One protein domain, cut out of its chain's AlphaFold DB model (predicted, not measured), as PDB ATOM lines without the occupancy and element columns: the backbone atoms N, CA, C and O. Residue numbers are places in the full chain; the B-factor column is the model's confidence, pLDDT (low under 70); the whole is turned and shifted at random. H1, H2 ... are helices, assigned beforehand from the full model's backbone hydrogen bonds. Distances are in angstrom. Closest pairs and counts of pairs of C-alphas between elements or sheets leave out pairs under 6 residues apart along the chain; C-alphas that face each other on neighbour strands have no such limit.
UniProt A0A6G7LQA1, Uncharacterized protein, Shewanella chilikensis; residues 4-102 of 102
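This is residues 4 to 102 of the 102 residues of an uncharacterized protein of Shewanella chilikensis (UniProt A0A6G7LQA1). A long helical hairpin, in which the very long helix H1 turns back into the shorter H2, has two short helices, H3 and H4, packed on H2. The first part of H1, residues 4 to 21, sticks out free as an arm and makes much of the length, while residues 28 to 46 of H1 lie side by side with H2. The printed part has 99 residues with four named helices, H1, H2, H3 and H4 in that order, and no named strand; the class is all helix. The whole is only just loose, close to extended, with a radius of gyration of the C-alphas of 18.7 A, and it spans 69 by 24 by 19 A.

H1, residues 4 to 46, touches H2, residues 51 to 74, with residues 28 to 46 alone. Their closest C-alphas, those of Leu 36 and Ala 64, are 5.0 A apart. The two run opposite ways at a shallow tilt of 14 degrees and form a helical hairpin. H2 is the hub, touching three other helices. With residues 65 to 72 alone it touches H3, residues 81 to 88, where the closest C-alphas, those of Met 69 and Asn 81, are 5.6 A apart. H2 and H3 run opposite ways at a steep tilt of 69 degrees, only just short of about perpendicular. With residues 58 to 62 alone H2 touches H4, residues 93 to 100; the closest C-alphas, those of Val 58 and Val 95, are 5.3 A apart. H2 and H4 run the same way at a steep tilt of 53 degrees. H1 is apart from H3 and from H4, and H3 and H4 are apart from each other. In H1, H2, H3 and H4 every O i to N i+4 pair is within hydrogen-bond range.

H1 begins at C-alpha 4, at (7.264, -6.863, 71.124), and measures 63.1 A from first to last C-alpha over its 43 residues. H2 begins at C-alpha 51, at (4.169, 39.964, 20.697), and its 24 residues measure 34.6 A. H3 and H4 have 8 residues each and measure 10.6 A and 10.5 A. H4 ends at C-alpha 100, at (9.771, 20.672, 21.836).

The two C-alphas farthest apart, those of Ser 4 and Ser 50, are 69.5 A from each other. Without residues 4 to 21, the body of 81 residues spans 42 by 23 by 18 A, with a radius of gyration of 12.9 A. The links H1 to H2 and H3 to H4 are tight, the link H2 to H3 is short, and no link is long. The printed part has no cut and ends at residue 102, the chain's last residue. The mean pLDDT of the printed part is 94.5, and residues 101 to 102 are under 70.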
ATOM      1  N   SER A   4       8.485  -7.176  71.892       86.00
ATOM      2  CA  SER A   4       7.264  -6.863  71.124       86.00
ATOM      3  C   SER A   4       6.958  -5.370  71.157       86.00
ATOM      4  O   SER A   4       6.840  -4.734  70.115       86.00
ATOM      5  N   LYS A   5       6.965  -4.774  72.356       85.69
ATOM      6  CA  LYS A   5       6.614  -3.361  72.538       85.69
ATOM      7  C   LYS A   5       7.615  -2.412  71.868       85.69
ATOM      8  O   LYS A   5       7.238  -1.349  71.393       85.69
ATOM      9  N   LEU A   6       8.889  -2.807  71.789       85.25
ATOM     10  CA  LEU A   6       9.908  -2.073  71.026       85.25
ATOM     11  C   LEU A   6       9.691  -2.150  69.506       85.25
ATOM     12  O   LEU A   6       9.956  -1.170  68.814       85.25
ATOM     13  N   ARG A   7       9.217  -3.287  68.977       89.06
ATOM     14  CA  ARG A   7       8.886  -3.421  67.546       89.06
ATOM     15  C   ARG A   7       7.650  -2.611  67.182       89.06
ATOM     16  O   ARG A   7       7.689  -1.894  66.192       89.06
ATOM     17  N   GLU A   8       6.610  -2.665  68.011       88.81
ATOM     18  CA  GLU A   8       5.382  -1.879  67.827       88.81
ATOM     19  C   GLU A   8       5.677  -0.375  67.765       88.81
ATOM     20  O   GLU A   8       5.240   0.297  66.836       88.81
ATOM     21  N   LEU A   9       6.496   0.145  68.689       87.94
ATOM     22  CA  LEU A   9       6.899   1.556  68.677       87.94
ATOM     23  C   LEU A   9       7.703   1.931  67.427       87.94
ATOM     24  O   LEU A   9       7.471   2.991  66.851       87.94
ATOM     25  N   LYS A  10       8.632   1.070  66.985       89.62
ATOM     26  CA  LYS A  10       9.380   1.301  65.739       89.62
ATOM     27  C   LYS A  10       8.456   1.335  64.524       89.62
ATOM     28  O   LYS A  10       8.616   2.198  63.671       89.62
ATOM     29  N   GLN A  11       7.483   0.433  64.467       90.38
ATOM     30  CA  GLN A  11       6.539   0.359  63.357       90.38
ATOM     31  C   GLN A  11       5.582   1.559  63.335       90.38
ATOM     32  O   GLN A  11       5.295   2.094  62.268       90.38
ATOM     33  N   GLN A  12       5.153   2.045  64.504       90.75
ATOM     34  CA  GLN A  12       4.383   3.286  64.616       90.75
ATOM     35  C   GLN A  12       5.185   4.507  64.157       90.75
ATOM     36  O   GLN A  12       4.668   5.319  63.396       90.75
ATOM     37  N   GLN A  13       6.450   4.630  64.573       89.56
ATOM     38  CA  GLN A  13       7.313   5.730  64.126       89.56
ATOM     39  C   GLN A  13       7.550   5.696  62.615       89.56
ATOM     40  O   GLN A  13       7.474   6.733  61.966       89.56
ATOM     41  N   GLN A  14       7.781   4.508  62.049       92.06
ATOM     42  CA  GLN A  14       7.929   4.349  60.607       92.06
ATOM     43  C   GLN A  14       6.656   4.776  59.864       92.06
ATOM     44  O   GLN A  14       6.738   5.540  58.909       92.06
ATOM     45  N   SER A  15       5.481   4.359  60.342       93.75
ATOM     46  CA  SER A  15       4.207   4.753  59.736       93.75
ATOM     47  C   SER A  15       3.964   6.266  59.787       93.75
ATOM     48  O   SER A  15       3.436   6.819  58.826       93.75
ATOM     49  N   LEU A  16       4.348   6.945  60.874       94.81
ATOM     50  CA  LEU A  16       4.238   8.405  60.969       94.81
ATOM     51  C   LEU A  16       5.163   9.105  59.968       94.81
ATOM     52  O   LEU A  16       4.727  10.025  59.282       94.81
ATOM     53  N   LEU A  17       6.404   8.629  59.837       94.25
ATOM     54  CA  LEU A  17       7.358   9.174  58.873       94.25
ATOM     55  C   LEU A  17       6.868   8.993  57.429       94.25
ATOM     56  O   LEU A  17       6.934   9.922  56.632       94.25
ATOM     57  N   GLU A  18       6.333   7.817  57.097       94.19
ATOM     58  CA  GLU A  18       5.746   7.545  55.778       94.19
ATOM     59  C   GLU A  18       4.572   8.492  55.478       94.19
ATOM     60  O   GLU A  18       4.473   9.024  54.373       94.19
ATOM     61  N   GLN A  19       3.715   8.770  56.468       95.00
ATOM     62  CA  GLN A  19       2.606   9.718  56.316       95.00
ATOM     63  C   GLN A  19       3.075  11.163  56.113       95.00
ATOM     64  O   GLN A  19       2.476  11.894  55.319       95.00
ATOM     65  N   GLU A  20       4.114  11.598  56.826       95.94
ATOM     66  CA  GLU A  20       4.693  12.934  56.658       95.94
ATOM     67  C   GLU A  20       5.334  13.089  55.280       95.94
ATOM     68  O   GLU A  20       5.026  14.051  54.578       95.94
ATOM     69  N   LEU A  21       6.107  12.092  54.837       94.50
ATOM     70  CA  LEU A  21       6.673  12.060  53.489       94.50
ATOM     71  C   LEU A  21       5.574  12.141  52.429       94.50
ATOM     72  O   LEU A  21       5.616  13.014  51.567       94.50
ATOM     73  N   MET A  22       4.535  11.305  52.520       94.00
ATOM     74  CA  MET A  22       3.402  11.361  51.589       94.00
ATOM     75  C   MET A  22       2.744  12.747  51.552       94.00
ATOM     76  O   MET A  22       2.371  13.231  50.480       94.00
ATOM     77  N   ARG A  23       2.617  13.414  52.706       96.06
ATOM     78  CA  ARG A  23       2.059  14.769  52.792       96.06
ATOM     79  C   ARG A  23       2.947  15.794  52.088       96.06
ATOM     80  O   ARG A  23       2.421  16.638  51.366       96.06
ATOM     81  N   GLU A  24       4.260  15.728  52.275       95.44
ATOM     82  CA  GLU A  24       5.218  16.624  51.616       95.44
ATOM     83  C   GLU A  24       5.259  16.410  50.099       95.44
ATOM     84  O   GLU A  24       5.251  17.379  49.335       95.44
ATOM     85  N   GLN A  25       5.229  15.153  49.654       95.25
ATOM     86  CA  GLN A  25       5.191  14.790  48.237       95.25
ATOM     87  C   GLN A  25       3.915  15.315  47.565       95.25
ATOM     88  O   GLN A  25       3.982  16.022  46.555       95.25
ATOM     89  N   ALA A  26       2.748  15.049  48.163       95.31
ATOM     90  CA  ALA A  26       1.471  15.565  47.675       95.31
ATOM     91  C   ALA A  26       1.431  17.103  47.688       95.31
ATOM     92  O   ALA A  26       0.951  17.725  46.739       95.31
ATOM     93  N   GLY A  27       1.974  17.727  48.738       97.25
ATOM     94  CA  GLY A  27       2.088  19.179  48.847       97.25
ATOM     95  C   GLY A  27       2.944  19.785  47.736       97.25
ATOM     96  O   GLY A  27       2.532  20.764  47.115       97.25
ATOM     97  N   SER A  28       4.092  19.177  47.435       96.56
ATOM     98  CA  SER A  28       5.008  19.637  46.386       96.56
ATOM     99  C   SER A  28       4.357  19.589  45.001       96.56
ATOM    100  O   SER A  28       4.400  20.583  44.272       96.56
ATOM    101  N   LEU A  29       3.661  18.492  44.675       96.94
ATOM    102  CA  LEU A  29       2.872  18.389  43.440       96.94
ATOM    103  C   LEU A  29       1.771  19.448  43.380       96.94
ATOM    104  O   LEU A  29       1.620  20.123  42.363       96.94
ATOM    105  N   GLY A  30       1.024  19.624  44.473       97.44
ATOM    106  CA  GLY A  30      -0.051  20.609  44.543       97.44
ATOM    107  C   GLY A  30       0.446  22.045  44.353       97.44
ATOM    108  O   GLY A  30      -0.208  22.842  43.683       97.44
ATOM    109  N   VAL A  31       1.615  22.387  44.900       98.31
ATOM    110  CA  VAL A  31       2.241  23.702  44.699       98.31
ATOM    111  C   VAL A  31       2.683  23.888  43.248       98.31
ATOM    112  O   VAL A  31       2.425  24.948  42.676       98.31
ATOM    113  N   ALA A  32       3.321  22.885  42.639       98.25
ATOM    114  CA  ALA A  32       3.748  22.957  41.243       98.25
ATOM    115  C   ALA A  32       2.551  23.093  40.284       98.25
ATOM    116  O   ALA A  32       2.560  23.969  39.419       98.25
ATOM    117  N   GLY A  33       1.485  22.312  40.499       98.19
ATOM    118  CA  GLY A  33       0.241  22.404  39.727       98.19
ATOM    119  C   GLY A  33      -0.409  23.785  39.820       98.19
ATOM    120  O   GLY A  33      -0.664  24.415  38.799       98.19
ATOM    121  N   LYS A  34      -0.558  24.337  41.032       98.44
ATOM    122  CA  LYS A  34      -1.105  25.696  41.231       98.44
ATOM    123  C   LYS A  34      -0.289  26.784  40.534       98.44
ATOM    124  O   LYS A  34      -0.854  27.763  40.052       98.44
ATOM    125  N   LYS A  35       1.040  26.645  40.484       98.50
ATOM    126  CA  LYS A  35       1.898  27.587  39.748       98.50
ATOM    127  C   LYS A  35       1.643  27.519  38.244       98.50
ATOM    128  O   LYS A  35       1.586  28.568  37.608       98.50
ATOM    129  N   LEU A  36       1.455  26.318  37.694       98.69
ATOM    130  CA  LEU A  36       1.078  26.141  36.293       98.69
ATOM    131  C   LEU A  36      -0.303  26.742  36.003       98.69
ATOM    132  O   LEU A  36      -0.434  27.510  35.054       98.69
ATOM    133  N   GLU A  37      -1.303  26.481  36.847       98.56
ATOM    134  CA  GLU A  37      -2.637  27.088  36.716       98.56
ATOM    135  C   GLU A  37      -2.564  28.618  36.702       98.56
ATOM    136  O   GLU A  37      -3.161  29.265  35.842       98.56
ATOM    137  N   GLN A  38      -1.797  29.203  37.623       98.50
ATOM    138  CA  GLN A  38      -1.609  30.649  37.689       98.50
ATOM    139  C   GLN A  38      -0.931  31.190  36.422       98.50
ATOM    140  O   GLN A  38      -1.406  32.166  35.843       98.50
ATOM    141  N   ALA A  39       0.136  30.536  35.950       98.44
ATOM    142  CA  ALA A  39       0.830  30.937  34.728       98.44
ATOM    143  C   ALA A  39      -0.091  30.870  33.497       98.44
ATOM    144  O   ALA A  39      -0.073  31.778  32.665       98.44
ATOM    145  N   LEU A  40      -0.935  29.837  33.398       98.56
ATOM    146  CA  LEU A  40      -1.925  29.694  32.327       98.56
ATOM    147  C   LEU A  40      -2.991  30.793  32.382       98.56
ATOM    148  O   LEU A  40      -3.329  31.375  31.350       98.56
ATOM    149  N   GLN A  41      -3.490  31.129  33.574       98.25
ATOM    150  CA  GLN A  41      -4.428  32.241  33.743       98.25
ATOM    151  C   GLN A  41      -3.804  33.574  33.319       98.25
ATOM    152  O   GLN A  41      -4.443  34.366  32.622       98.25
ATOM    153  N   ASP A  42      -2.555  33.826  33.704       97.56
ATOM    154  CA  ASP A  42      -1.863  35.066  33.352       97.56
ATOM    155  C   ASP A  42      -1.545  35.126  31.854       97.56
ATOM    156  O   ASP A  42      -1.733  36.172  31.226       97.56
ATOM    157  N   TYR A  43      -1.189  33.991  31.243       97.62
ATOM    158  CA  TYR A  43      -1.100  33.863  29.792       97.62
ATOM    159  C   TYR A  43      -2.423  34.259  29.136       97.62
ATOM    160  O   TYR A  43      -2.442  35.174  28.313       97.62
ATOM    161  N   GLN A  44      -3.549  33.656  29.525       95.94
ATOM    162  CA  GLN A  44      -4.862  33.960  28.944       95.94
ATOM    163  C   GLN A  44      -5.210  35.454  29.045       95.94
ATOM    164  O   GLN A  44      -5.661  36.049  28.062       95.94
ATOM    165  N   ARG A  45      -4.921  36.087  30.187       96.19
ATOM    166  CA  ARG A  45      -5.204  37.511  30.431       96.19
ATOM    167  C   ARG A  45      -4.313  38.470  29.646       96.19
ATOM    168  O   ARG A  45      -4.764  39.567  29.332       96.19
ATOM    169  N   HIS A  46      -3.064  38.105  29.356       94.00
ATOM    170  CA  HIS A  46      -2.056  39.094  28.951       94.00
ATOM    171  C   HIS A  46      -1.304  38.781  27.652       94.00
ATOM    172  O   HIS A  46      -0.662  39.676  27.096       94.00
ATOM    173  N   HIS A  47      -1.395  37.560  27.115       90.25
ATOM    174  CA  HIS A  47      -0.653  37.162  25.909       90.25
ATOM    175  C   HIS A  47      -0.971  38.026  24.676       90.25
ATOM    176  O   HIS A  47      -0.121  38.193  23.805       90.25
ATOM    177  N   HIS A  48      -2.178  38.588  24.589       90.88
ATOM    178  CA  HIS A  48      -2.634  39.383  23.448       90.88
ATOM    179  C   HIS A  48      -2.187  40.855  23.499       90.88
ATOM    180  O   HIS A  48      -2.380  41.582  22.528       90.88
ATOM    181  N   LEU A  49      -1.578  41.310  24.604       88.75
ATOM    182  CA  LEU A  49      -1.201  42.719  24.783       88.75
ATOM    183  C   LEU A  49      -0.087  43.166  23.829       88.75
ATOM    184  O   LEU A  49      -0.050  44.319  23.410       88.75
ATOM    185  N   SER A  50       0.857  42.278  23.511       95.38
ATOM    186  CA  SER A  50       1.900  42.511  22.505       95.38
ATOM    187  C   SER A  50       2.623  41.205  22.161       95.38
ATOM    188  O   SER A  50       2.633  40.288  22.986       95.38
ATOM    189  N   PRO A  51       3.327  41.121  21.017       94.75
ATOM    190  CA  PRO A  51       4.169  39.964  20.697       94.75
ATOM    191  C   PRO A  51       5.230  39.673  21.767       94.75
ATOM    192  O   PRO A  51       5.478  38.515  22.097       94.75
ATOM    193  N   ARG A  52       5.816  40.721  22.364       95.62
ATOM    194  CA  ARG A  52       6.789  40.578  23.456       95.62
ATOM    195  C   ARG A  52       6.149  39.969  24.703       95.62
ATOM    196  O   ARG A  52       6.728  39.060  25.286       95.62
ATOM    197  N   LYS A  53       4.953  40.433  25.088       93.19
ATOM    198  CA  LYS A  53       4.205  39.851  26.212       93.19
ATOM    199  C   LYS A  53       3.775  38.419  25.932       93.19
ATOM    200  O   LYS A  53       3.893  37.588  26.820       93.19
ATOM    201  N   LYS A  54       3.366  38.103  24.699       94.56
ATOM    202  CA  LYS A  54       3.108  36.720  24.294       94.56
ATOM    203  C   LYS A  54       4.325  35.840  24.575       94.56
ATOM    204  O   LYS A  54       4.182  34.868  25.298       94.56
ATOM    205  N   ALA A  55       5.502  36.202  24.064       95.88
ATOM    206  CA  ALA A  55       6.725  35.422  24.266       95.88
ATOM    207  C   ALA A  55       7.096  35.272  25.755       95.88
ATOM    208  O   ALA A  55       7.423  34.174  26.194       95.88
ATOM    209  N   GLU A  56       6.977  36.349  26.539       97.00
ATOM    210  CA  GLU A  56       7.206  36.331  27.991       97.00
ATOM    211  C   GLU A  56       6.302  35.305  28.694       97.00
ATOM    212  O   GLU A  56       6.797  34.432  29.401       97.00
ATOM    213  N   TYR A  57       4.989  35.355  28.454       97.75
ATOM    214  CA  TYR A  57       4.056  34.427  29.094       97.75
ATOM    215  C   TYR A  57       4.146  33.001  28.540       97.75
ATOM    216  O   TYR A  57       3.924  32.068  29.304       97.75
ATOM    217  N   VAL A  58       4.498  32.801  27.263       97.75
ATOM    218  CA  VAL A  58       4.813  31.453  26.749       97.75
ATOM    219  C   VAL A  58       5.970  30.856  27.553       97.75
ATOM    220  O   VAL A  58       5.845  29.732  28.033       97.75
ATOM    221  N   SER A  59       7.046  31.619  27.775       97.31
ATOM    222  CA  SER A  59       8.197  31.146  28.552       97.31
ATOM    223  C   SER A  59       7.829  30.825  29.999       97.31
ATOM    224  O   SER A  59       8.196  29.769  30.495       97.31
ATOM    225  N   LEU A  60       7.054  31.691  30.660       98.06
ATOM    226  CA  LEU A  60       6.624  31.460  32.044       98.06
ATOM    227  C   LEU A  60       5.764  30.197  32.186       98.06
ATOM    228  O   LEU A  60       5.906  29.460  33.163       98.06
ATOM    229  N   VAL A  61       4.877  29.932  31.222       98.50
ATOM    230  CA  VAL A  61       4.088  28.694  31.217       98.50
ATOM    231  C   VAL A  61       4.986  27.488  30.936       98.50
ATOM    232  O   VAL A  61       4.851  26.483  31.627       98.50
ATOM    233  N   ALA A  62       5.922  27.577  29.985       98.25
ATOM    234  CA  ALA A  62       6.864  26.493  29.690       98.25
ATOM    235  C   ALA A  62       7.694  26.110  30.929       98.25
ATOM    236  O   ALA A  62       7.772  24.931  31.277       98.25
ATOM    237  N   ASP A  63       8.214  27.100  31.658       98.25
ATOM    238  CA  ASP A  63       8.955  26.883  32.903       98.25
ATOM    239  C   ASP A  63       8.078  26.221  33.976       98.25
ATOM    240  O   ASP A  63       8.530  25.341  34.715       98.25
ATOM    241  N   ALA A  64       6.809  26.621  34.085       98.50
ATOM    242  CA  ALA A  64       5.875  26.016  35.031       98.50
ATOM    243  C   ALA A  64       5.537  24.560  34.665       98.50
ATOM    244  O   ALA A  64       5.482  23.710  35.557       98.50
ATOM    245  N   VAL A  65       5.371  24.257  33.371       98.31
ATOM    246  CA  VAL A  65       5.198  22.884  32.869       98.31
ATOM    247  C   VAL A  65       6.425  22.042  33.214       98.31
ATOM    248  O   VAL A  65       6.277  20.988  33.832       98.31
ATOM    249  N   TYR A  66       7.632  22.523  32.905       97.31
ATOM    250  CA  TYR A  66       8.875  21.813  33.213       97.31
ATOM    251  C   TYR A  66       9.031  21.540  34.711       97.31
ATOM    252  O   TYR A  66       9.319  20.416  35.112       97.31
ATOM    253  N   ASN A  67       8.759  22.535  35.560       98.06
ATOM    254  CA  ASN A  67       8.813  22.356  37.010       98.06
ATOM    255  C   ASN A  67       7.823  21.297  37.515       98.06
ATOM    256  O   ASN A  67       8.153  20.540  38.430       98.06
ATOM    257  N   LEU A  68       6.620  21.219  36.940       98.25
ATOM    258  CA  LEU A  68       5.650  20.186  37.300       98.25
ATOM    259  C   LEU A  68       6.118  18.796  36.853       98.25
ATOM    260  O   LEU A  68       6.039  17.861  37.647       98.25
ATOM    261  N   MET A  69       6.642  18.665  35.631       97.56
ATOM    262  CA  MET A  69       7.217  17.404  35.144       97.56
ATOM    263  C   MET A  69       8.390  16.956  36.023       97.56
ATOM    264  O   MET A  69       8.379  15.840  36.526       97.56
ATOM    265  N   LEU A  70       9.328  17.853  36.335       96.94
ATOM    266  CA  LEU A  70      10.458  17.549  37.212       96.94
ATOM    267  C   LEU A  70      10.006  17.140  38.622       96.94
ATOM    268  O   LEU A  70      10.526  16.189  39.199       96.94
ATOM    269  N   THR A  71       9.010  17.832  39.184       97.62
ATOM    270  CA  THR A  71       8.444  17.472  40.495       97.62
ATOM    271  C   THR A  71       7.835  16.071  40.456       97.62
ATOM    272  O   THR A  71       7.991  15.309  41.404       97.62
ATOM    273  N   ARG A  72       7.164  15.708  39.360       97.25
ATOM    274  CA  ARG A  72       6.627  14.360  39.143       97.25
ATOM    275  C   ARG A  72       7.741  13.314  39.058       97.25
ATOM    276  O   ARG A  72       7.657  12.300  39.751       97.25
ATOM    277  N   GLU A  73       8.801  13.583  38.303       96.88
ATOM    278  CA  GLU A  73       9.956  12.684  38.156       96.88
ATOM    279  C   GLU A  73      10.663  12.421  39.484       96.88
ATOM    280  O   GLU A  73      10.934  11.269  39.819       96.88
ATOM    281  N   LEU A  74      10.885  13.467  40.289       95.75
ATOM    282  CA  LEU A  74      11.502  13.350  41.617       95.75
ATOM    283  C   LEU A  74      10.682  12.486  42.587       95.75
ATOM    284  O   LEU A  74      11.221  11.983  43.573       95.75
ATOM    285  N   LEU A  75       9.391  12.297  42.309       95.06
ATOM    286  CA  LEU A  75       8.479  11.456  43.083       95.06
ATOM    287  C   LEU A  75       8.267  10.066  42.468       95.06
ATOM    288  O   LEU A  75       7.475   9.283  42.988       95.06
ATOM    289  N   GLY A  76       8.985   9.747  41.388       95.06
ATOM    290  CA  GLY A  76       8.945   8.449  40.718       95.06
ATOM    291  C   GLY A  76       7.946   8.348  39.564       95.06
ATOM    292  O   GLY A  76       7.821   7.278  38.973       95.06
ATOM    293  N   PHE A  77       7.258   9.434  39.199       95.25
ATOM    294  CA  PHE A  77       6.414   9.481  38.001       95.25
ATOM    295  C   PHE A  77       7.262   9.915  36.799       95.25
ATOM    296  O   PHE A  77       7.348  11.102  36.489       95.25
ATOM    297  N   VAL A  78       7.935   8.959  36.158       93.19
ATOM    298  CA  VAL A  78       8.912   9.233  35.083       93.19
ATOM    299  C   VAL A  78       8.357   9.051  33.670       93.19
ATOM    300  O   VAL A  78       8.917   9.586  32.719       93.19
ATOM    301  N   ASP A  79       7.244   8.336  33.524       92.12
ATOM    302  CA  ASP A  79       6.686   8.000  32.215       92.12
ATOM    303  C   ASP A  79       5.586   8.982  31.794       92.12
ATOM    304  O   ASP A  79       4.675   9.294  32.567       92.12
ATOM    305  N   GLY A  80       5.644   9.428  30.535       93.50
ATOM    306  CA  GLY A  80       4.562  10.163  29.874       93.50
ATOM    307  C   GLY A  80       4.199  11.496  30.536       93.50
ATOM    308  O   GLY A  80       3.022  11.843  30.630       93.50
ATOM    309  N   ASN A  81       5.181  12.216  31.089       95.38
ATOM    310  CA  ASN A  81       4.911  13.414  31.881       95.38
ATOM    311  C   ASN A  81       4.297  14.550  31.066       95.38
ATOM    312  O   ASN A  81       3.352  15.180  31.541       95.38
ATOM    313  N   LEU A  82       4.786  14.796  29.850       95.31
ATOM    314  CA  LEU A  82       4.228  15.843  29.000       95.31
ATOM    315  C   LEU A  82       2.804  15.485  28.562       95.31
ATOM    316  O   LEU A  82       1.914  16.331  28.636       95.31
ATOM    317  N   GLU A  83       2.567  14.231  28.177       96.50
ATOM    318  CA  GLU A  83       1.247  13.713  27.817       96.50
ATOM    319  C   GLU A  83       0.275  13.821  28.992       96.50
ATOM    320  O   GLU A  83      -0.861  14.265  28.821       96.50
ATOM    321  N   TRP A  84       0.727  13.473  30.200       97.06
ATOM    322  CA  TRP A  84      -0.067  13.621  31.412       97.06
ATOM    323  C   TRP A  84      -0.416  15.089  31.670       97.06
ATOM    324  O   TRP A  84      -1.583  15.391  31.909       97.06
ATOM    325  N   VAL A  85       0.552  16.011  31.577       97.56
ATOM    326  CA  VAL A  85       0.296  17.451  31.756       97.56
ATOM    327  C   VAL A  85      -0.709  17.955  30.717       97.56
ATOM    328  O   VAL A  85      -1.679  18.605  31.095       97.56
ATOM    329  N   CYS A  86      -0.547  17.599  29.442       97.12
ATOM    330  CA  CYS A  86      -1.483  17.985  28.378       97.12
ATOM    331  C   CYS A  86      -2.882  17.376  28.564       97.12
ATOM    332  O   CYS A  86      -3.866  17.944  28.110       97.12
ATOM    333  N   GLY A  87      -2.988  16.226  29.235       97.31
ATOM    334  CA  GLY A  87      -4.270  15.615  29.585       97.31
ATOM    335  C   GLY A  87      -4.961  16.245  30.801       97.31
ATOM    336  O   GLY A  87      -6.142  15.982  31.012       97.31
ATOM    337  N   GLN A  88      -4.247  17.025  31.620       97.25
ATOM    338  CA  GLN A  88      -4.795  17.684  32.816       97.25
ATOM    339  C   GLN A  88      -4.994  19.195  32.645       97.25
ATOM    340  O   GLN A  88      -5.828  19.776  33.338       97.25
ATOM    341  N   TYR A  89      -4.232  19.832  31.756       97.75
ATOM    342  CA  TYR A  89      -4.216  21.281  31.578       97.75
ATOM    343  C   TYR A  89      -4.307  21.648  30.096       97.75
ATOM    344  O   TYR A  89      -3.655  21.031  29.254       97.75
ATOM    345  N   ASP A  90      -5.031  22.726  29.795       96.50
ATOM    346  CA  ASP A  90      -5.103  23.300  28.449       96.50
ATOM    347  C   ASP A  90      -3.815  24.082  28.131       96.50
ATOM    348  O   ASP A  90      -3.737  25.303  28.308       96.50
ATOM    349  N   ILE A  91      -2.774  23.369  27.694       97.62
ATOM    350  CA  ILE A  91      -1.479  23.966  27.345       97.62
ATOM    351  C   ILE A  91      -1.550  24.618  25.950       97.62
ATOM    352  O   ILE A  91      -1.862  23.934  24.978       97.62
ATOM    353  N   PRO A  92      -1.222  25.918  25.800       96.88
ATOM    354  CA  PRO A  92      -1.232  26.576  24.495       96.88
ATOM    355  C   PRO A  92      -0.210  25.978  23.518       96.88
ATOM    356  O   PRO A  92       0.938  25.746  23.895       96.88
ATOM    357  N   ASP A  93      -0.563  25.870  22.233       95.94
ATOM    358  CA  ASP A  93       0.331  25.336  21.184       95.94
ATOM    359  C   ASP A  93       1.704  26.018  21.147       95.94
ATOM    360  O   ASP A  93       2.729  25.372  20.944       95.94
ATOM    361  N   ALA A  94       1.745  27.334  21.377       95.38
ATOM    362  CA  ALA A  94       2.996  28.090  21.411       95.38
ATOM    363  C   ALA A  94       3.943  27.624  22.535       95.38
ATOM    364  O   ALA A  94       5.158  27.684  22.374       95.38
ATOM    365  N   VAL A  95       3.391  27.153  23.657       97.31
ATOM    366  CA  VAL A  95       4.159  26.583  24.772       97.31
ATOM    367  C   VAL A  95       4.666  25.196  24.397       97.31
ATOM    368  O   VAL A  95       5.842  24.916  24.596       97.31
ATOM    369  N   LEU A  96       3.823  24.354  23.790       96.50
ATOM    370  CA  LEU A  96       4.230  23.025  23.315       96.50
ATOM    371  C   LEU A  96       5.364  23.108  22.288       96.50
ATOM    372  O   LEU A  96       6.327  22.349  22.361       96.50
ATOM    373  N   GLN A  97       5.288  24.075  21.373       94.81
ATOM    374  CA  GLN A  97       6.357  24.352  20.413       94.81
ATOM    375  C   GLN A  97       7.659  24.753  21.110       94.81
ATOM    376  O   GLN A  97       8.721  24.283  20.715       94.81
ATOM    377  N   GLN A  98       7.595  25.590  22.151       94.38
ATOM    378  CA  GLN A  98       8.784  25.969  22.914       94.38
ATOM    379  C   GLN A  98       9.385  24.763  23.651       94.38
ATOM    380  O   GLN A  98      10.594  24.562  23.583       94.38
ATOM    381  N   LEU A  99       8.558  23.934  24.290       91.69
ATOM    382  CA  LEU A  99       9.011  22.737  25.006       91.69
ATOM    383  C   LEU A  99       9.668  21.709  24.073       91.69
ATOM    384  O   LEU A  99      10.630  21.071  24.468       91.69
ATOM    385  N   ALA A 100       9.189  21.577  22.832       83.31
ATOM    386  CA  ALA A 100       9.771  20.672  21.836       83.31
ATOM    387  C   ALA A 100      11.105  21.164  21.237       83.31
ATOM    388  O   ALA A 100      11.808  20.393  20.587       83.31
ATOM    389  N   LEU A 101      11.428  22.450  21.404       62.34
ATOM    390  CA  LEU A 101      12.663  23.082  20.922       62.34
ATOM    391  C   LEU A 101      13.718  23.255  22.030       62.34
ATOM    392  O   LEU A 101      14.811  23.746  21.739       62.34
ATOM    393  N   SER A 102      13.365  22.913  23.271       54.81
ATOM    394  CA  SER A 102      14.204  23.021  24.472       54.81
ATOM    395  C   SER A 102      14.951  21.717  24.724       54.81
ATOM    396  O   SER A 102      16.135  21.797  25.115       54.81
TER     397      SER A 102